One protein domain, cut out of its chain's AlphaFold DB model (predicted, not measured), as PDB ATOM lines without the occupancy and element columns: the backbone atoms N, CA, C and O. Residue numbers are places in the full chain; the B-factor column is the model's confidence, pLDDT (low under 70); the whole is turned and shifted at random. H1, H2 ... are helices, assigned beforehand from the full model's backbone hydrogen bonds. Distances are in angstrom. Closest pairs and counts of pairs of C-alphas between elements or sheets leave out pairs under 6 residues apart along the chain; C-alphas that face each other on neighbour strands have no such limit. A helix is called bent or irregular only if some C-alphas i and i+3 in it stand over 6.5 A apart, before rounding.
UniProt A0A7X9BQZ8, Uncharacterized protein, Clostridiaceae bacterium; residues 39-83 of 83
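Overview. This is residues 39 to 83 of the 83 residues of an uncharacterized protein of Clostridiaceae bacterium (UniProt A0A7X9BQZ8). One long helix, H2, makes the whole length of a rod, and a shorter helix, H1, folds back along its first part as an uneven helical hairpin. The far part of H2 sticks out alone, with residues 71 to 83 standing free, of which 71 to 82 belong to H2. The printed part has 45 residues with two named helices, H1 then H2, and no named strand; its class is all helix. It is only just loose, close to extended, with a radius of gyration of the C-alphas of 13.7 A, and the C-alphas span 46 by 15 by 8 A.

Along the chain. H2, the longest helix, covers residues 53 to 82 and measures 44.4 A from first to last C-alpha, from C-alpha 53 at (133.398, 141.282, 155.444) to C-alpha 82 at (158.534, 158.677, 187.695). It is irregular: C-alphas 54 and 57 are 7.5 A apart, and its line is a rough one. H1 covers residues 39 to 50, 16.8 A long, and begins with C-alpha 39 at (144.356, 159.154, 166.382).

Arrangement. H2 touches H1 with residues 56 to 67 alone. Their closest C-alphas, those of Ala 59 and Leu 48, are 5.2 A apart. The two helices run opposite ways at a shallow tilt of 17 degrees, and they form a helical hairpin. Their centres are 12.1 A apart. In H1 every O i to N i+4 pair is within hydrogen-bond range; in H2 24 of 26 are.

Size, cuts and confidence. The C-alphas of Val 54 and Gly 83 are the two farthest apart, at 46.3 A. Without the stretch that stands free, the body has 32 residues and spans 26 by 14 by 7 A. The link from H1 to H2, of 2 residues, is tight. The printed part has no cut and ends at residue 83, the chain's last residue. The mean pLDDT of the printed part is 93.9, and residue 83 is under 70.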
ATOM      1  N   SER A  39     144.967 158.771 167.660       97.50
ATOM      2  CA  SER A  39     144.356 159.154 166.382       97.50
ATOM      3  C   SER A  39     144.462 158.028 165.344       97.50
ATOM      4  O   SER A  39     143.507 157.782 164.613       97.50
ATOM      5  N   GLU A  40     145.595 157.315 165.295       96.94
ATOM      6  CA  GLU A  40     145.753 156.109 164.465       96.94
ATOM      7  C   GLU A  40     144.792 154.990 164.889       96.94
ATOM      8  O   GLU A  40     144.185 154.363 164.025       96.94
ATOM      9  N   LEU A  41     144.636 154.749 166.197       98.12
ATOM     10  CA  LEU A  41     143.691 153.761 166.725       98.12
ATOM     11  C   LEU A  41     142.250 154.104 166.331       98.12
ATOM     12  O   LEU A  41     141.575 153.266 165.749       98.12
ATOM     13  N   ALA A  42     141.821 155.350 166.548       97.50
ATOM     14  CA  ALA A  42     140.483 155.802 166.167       97.50
ATOM     15  C   ALA A  42     140.230 155.671 164.654       97.50
ATOM     16  O   ALA A  42     139.109 155.418 164.216       97.50
ATOM     17  N   GLN A  43     141.266 155.843 163.826       97.25
ATOM     18  CA  GLN A  43     141.143 155.596 162.393       97.25
ATOM     19  C   GLN A  43     141.004 154.103 162.074       97.25
ATOM     20  O   GLN A  43     140.178 153.758 161.237       97.25
ATOM     21  N   ALA A  44     141.772 153.231 162.730       97.06
ATOM     22  CA  ALA A  44     141.664 151.784 162.549       97.06
ATOM     23  C   ALA A  44     140.289 151.253 162.992       97.06
ATOM     24  O   ALA A  44     139.704 150.425 162.301       97.06
ATOM     25  N   GLU A  45     139.741 151.773 164.093       98.00
ATOM     26  CA  GLU A  45     138.393 151.437 164.572       98.00
ATOM     27  C   GLU A  45     137.326 151.829 163.541       98.00
ATOM     28  O   GLU A  45     136.505 150.999 163.163       98.00
ATOM     29  N   ARG A  46     137.406 153.042 162.977       97.12
ATOM     30  CA  ARG A  46     136.516 153.456 161.877       97.12
ATOM     31  C   ARG A  46     136.695 152.616 160.617       97.12
ATOM     32  O   ARG A  46     135.723 152.320 159.935       97.12
ATOM     33  N   ASN A  47     137.926 152.230 160.287       95.31
ATOM     34  CA  ASN A  47     138.170 151.357 159.143       95.31
ATOM     35  C   ASN A  47     137.511 149.991 159.355       95.31
ATOM     36  O   ASN A  47     136.898 149.487 158.425       95.31
ATOM     37  N   LEU A  48     137.579 149.423 160.564       96.19
ATOM     38  CA  LEU A  48     136.924 148.159 160.904       96.19
ATOM     39  C   LEU A  48     135.398 148.219 160.732       96.19
ATOM     40  O   LEU A  48     134.806 147.242 160.286       96.19
ATOM     41  N   GLU A  49     134.768 149.351 161.042       94.94
ATOM     42  CA  GLU A  49     133.324 149.549 160.842       94.94
ATOM     43  C   GLU A  49     132.924 149.608 159.359       94.94
ATOM     44  O   GLU A  49     131.806 149.241 159.003       94.94
ATOM     45  N   LEU A  50     133.829 150.077 158.496       94.31
ATOM     46  CA  LEU A  50     133.568 150.328 157.074       94.31
ATOM     47  C   LEU A  50     134.119 149.238 156.146       94.31
ATOM     48  O   LEU A  50     133.880 149.282 154.940       94.31
ATOM     49  N   VAL A  51     134.897 148.297 156.680       95.19
ATOM     50  CA  VAL A  51     135.605 147.299 155.882       95.19
ATOM     51  C   VAL A  51     134.653 146.228 155.347       95.19
ATOM     52  O   VAL A  51     133.718 145.797 156.021       95.19
ATOM     53  N   GLU A  52     134.925 145.743 154.138       94.25
ATOM     54  CA  GLU A  52     134.223 144.590 153.582       94.25
ATOM     55  C   GLU A  52     134.394 143.338 154.469       94.25
ATOM     56  O   GLU A  52     135.488 143.117 155.004       94.25
ATOM     57  N   PRO A  53     133.372 142.460 154.569       90.69
ATOM     58  CA  PRO A  53     133.398 141.282 155.444       90.69
ATOM     59  C   PRO A  53     134.630 140.378 155.281       90.69
ATOM     60  O   PRO A  53     135.118 139.790 156.245       90.69
ATOM     61  N   VAL A  54     135.163 140.277 154.060       94.12
ATOM     62  CA  VAL A  54     136.334 139.440 153.751       94.12
ATOM     63  C   VAL A  54     137.630 139.963 154.384       94.12
ATOM     64  O   VAL A  54     138.560 139.194 154.618       94.12
ATOM     65  N   LEU A  55     137.693 141.255 154.715       94.19
ATOM     66  CA  LEU A  55     138.858 141.914 155.310       94.19
ATOM     67  C   LEU A  55     138.667 142.247 156.800       94.19
ATOM     68  O   LEU A  55     139.598 142.745 157.436       94.19
ATOM     69  N   THR A  56     137.509 141.939 157.393       95.12
ATOM     70  CA  THR A  56     137.192 142.255 158.798       95.12
ATOM     71  C   THR A  56     138.205 141.678 159.781       95.12
ATOM     72  O   THR A  56     138.603 142.363 160.721       95.12
ATOM     73  N   VAL A  57     138.682 140.449 159.557       96.00
ATOM     74  CA  VAL A  57     139.693 139.819 160.428       96.00
ATOM     75  C   VAL A  57     140.997 140.618 160.417       96.00
ATOM     76  O   VAL A  57     141.573 140.885 161.469       96.00
ATOM     77  N   TRP A  58     141.443 141.055 159.237       96.44
ATOM     78  CA  TRP A  58     142.656 141.857 159.103       96.44
ATOM     79  C   TRP A  58     142.504 143.230 159.773       96.44
ATOM     80  O   TRP A  58     143.367 143.626 160.556       96.44
ATOM     81  N   ALA A  59     141.378 143.911 159.549       95.94
ATOM     82  CA  ALA A  59     141.092 145.192 160.192       95.94
ATOM     83  C   ALA A  59     141.009 145.064 161.726       95.94
ATOM     84  O   ALA A  59     141.514 145.920 162.453       95.94
ATOM     85  N   ALA A  60     140.450 143.964 162.243       97.31
ATOM     86  CA  ALA A  60     140.400 143.698 163.678       97.31
ATOM     87  C   ALA A  60     141.805 143.495 164.271       97.31
ATOM     88  O   ALA A  60     142.111 144.038 165.335       97.31
ATOM     89  N   HIS A  61     142.692 142.778 163.570       97.94
ATOM     90  CA  HIS A  61     144.097 142.661 163.971       97.94
ATOM     91  C   HIS A  61     144.816 144.013 163.984       97.94
ATOM     92  O   HIS A  61     145.605 144.271 164.895       97.94
ATOM     93  N   GLU A  62     144.529 144.892 163.020       97.38
ATOM     94  CA  GLU A  62     145.092 146.241 163.009       97.38
ATOM     95  C   GLU A  62     144.663 147.035 164.251       97.38
ATOM     96  O   GLU A  62     145.518 147.607 164.930       97.38
ATOM     97  N   VAL A  63     143.375 147.012 164.612       98.25
ATOM     98  CA  VAL A  63     142.863 147.674 165.827       98.25
ATOM     99  C   VAL A  63     143.593 147.184 167.079       98.25
ATOM    100  O   VAL A  63     144.060 148.001 167.879       98.25
ATOM    101  N   VAL A  64     143.754 145.866 167.237       98.31
ATOM    102  CA  VAL A  64     144.474 145.283 168.382       98.31
ATOM    103  C   VAL A  64     145.919 145.783 168.431       98.31
ATOM    104  O   VAL A  64     146.350 146.308 169.460       98.31
ATOM    105  N   ALA A  65     146.646 145.725 167.313       97.94
ATOM    106  CA  ALA A  65     148.033 146.183 167.248       97.94
ATOM    107  C   ALA A  65     148.175 147.684 167.575       97.94
ATOM    108  O   ALA A  65     149.105 148.103 168.273       97.94
ATOM    109  N   LYS A  66     147.241 148.524 167.105       97.88
ATOM    110  CA  LYS A  66     147.229 149.962 167.419       97.88
ATOM    111  C   LYS A  66     146.935 150.224 168.893       97.88
ATOM    112  O   LYS A  66     147.559 151.108 169.484       97.88
ATOM    113  N   ARG A  67     146.045 149.444 169.506       98.25
ATOM    114  CA  ARG A  67     145.733 149.549 170.935       98.25
ATOM    115  C   ARG A  67     146.930 149.169 171.805       98.25
ATOM    116  O   ARG A  67     147.307 149.940 172.685       98.25
ATOM    117  N   GLU A  68     147.607 148.069 171.483       98.19
ATOM    118  CA  GLU A  68     148.835 147.654 172.174       98.19
ATOM    119  C   GLU A  68     149.946 148.712 172.078       98.19
ATOM    120  O   GLU A  68     150.650 148.970 173.061       98.19
ATOM    121  N   LYS A  69     150.079 149.381 170.922       97.25
ATOM    122  CA  LYS A  69     151.012 150.505 170.737       97.25
ATOM    123  C   LYS A  69     150.696 151.668 171.682       97.25
ATOM    124  O   LYS A  69     151.617 152.209 172.296       97.25
ATOM    125  N   VAL A  70     149.425 152.055 171.818       97.25
ATOM    126  CA  VAL A  70     149.006 153.114 172.757       97.25
ATOM    127  C   VAL A  70     149.365 152.726 174.192       97.25
ATOM    128  O   VAL A  70     150.005 153.508 174.899       97.25
ATOM    129  N   ASP A  71     149.036 151.504 174.606       97.19
ATOM    130  CA  ASP A  71     149.306 151.022 175.963       97.19
ATOM    131  C   ASP A  71     150.809 150.928 176.260       97.19
ATOM    132  O   ASP A  71     151.262 151.254 177.362       97.19
ATOM    133  N   ALA A  72     151.618 150.508 175.284       96.75
ATOM    134  CA  ALA A  72     153.073 150.497 175.399       96.75
ATOM    135  C   ALA A  72     153.644 151.912 175.586       96.75
ATOM    136  O   ALA A  72     154.473 152.121 176.474       96.75
ATOM    137  N   LEU A  73     153.165 152.895 174.815       94.50
ATOM    138  CA  LEU A  73     153.591 154.292 174.943       94.50
ATOM    139  C   LEU A  73     153.190 154.896 176.292       94.50
ATOM    140  O   LEU A  73     154.006 155.569 176.917       94.50
ATOM    141  N   ILE A  74     151.978 154.618 176.783       93.81
ATOM    142  CA  ILE A  74     151.533 155.074 178.110       93.81
ATOM    143  C   ILE A  74     152.407 154.462 179.210       93.81
ATOM    144  O   ILE A  74     152.823 155.171 180.128       93.81
ATOM    145  N   ARG A  75     152.710 153.160 179.130       95.50
ATOM    146  CA  ARG A  75     153.596 152.487 180.097       95.50
ATOM    147  C   ARG A  75     155.001 153.085 180.090       95.50
ATOM    148  O   ARG A  75     155.546 153.345 181.161       95.50
ATOM    149  N   LEU A  76     155.563 153.327 178.907       92.38
ATOM    150  CA  LEU A  76     156.880 153.943 178.758       92.38
ATOM    151  C   LEU A  76     156.900 155.367 179.323       92.38
ATOM    152  O   LEU A  76     157.767 155.684 180.133       92.38
ATOM    153  N   ALA A  77     155.914 156.191 178.963       90.69
ATOM    154  CA  ALA A  77     155.799 157.556 179.458       90.69
ATOM    155  C   ALA A  77     155.707 157.591 180.990       90.69
ATOM    156  O   ALA A  77     156.436 158.340 181.629       90.69
ATOM    157  N   LYS A  78     154.884 156.729 181.604       90.44
ATOM    158  CA  LYS A  78     154.797 156.627 183.071       90.44
ATOM    159  C   LYS A  78     156.138 156.260 183.707       90.44
ATOM    160  O   LYS A  78     156.523 156.883 184.689       90.44
ATOM    161  N   ARG A  79     156.853 155.274 183.151       90.75
ATOM    162  CA  ARG A  79     158.169 154.858 183.662       90.75
ATOM    163  C   ARG A  79     159.184 156.003 183.608       90.75
ATOM    164  O   ARG A  79     159.910 156.204 184.570       90.75
ATOM    165  N   GLU A  80     159.211 156.747 182.509       86.44
ATOM    166  CA  GLU A  80     160.168 157.837 182.274       86.44
ATOM    167  C   GLU A  80     159.840 159.137 183.020       86.44
ATOM    168  O   GLU A  80     160.701 160.003 183.110       86.44
ATOM    169  N   MET A  81     158.605 159.309 183.504       78.62
ATOM    170  CA  MET A  81     158.195 160.487 184.289       78.62
ATOM    171  C   MET A  81     158.314 160.278 185.805       78.62
ATOM    172  O   MET A  81     158.294 161.253 186.550       78.62
ATOM    173  N   VAL A  82     158.381 159.025 186.269       76.31
ATOM    174  CA  VAL A  82     158.534 158.677 187.695       76.31
ATOM    175  C   VAL A  82     160.006 158.448 188.077       76.31
ATOM    176  O   VAL A  82     160.339 158.553 189.255       76.31
ATOM    177  N   GLY A  83     160.871 158.133 187.105       53.34
ATOM    178  CA  GLY A  83     162.325 158.002 187.287       53.34
ATOM    179  C   GLY A  83     163.079 159.296 187.019       53.34
ATOM    180  O   GLY A  83     164.141 159.472 187.652       53.34
TER     181      GLY A  83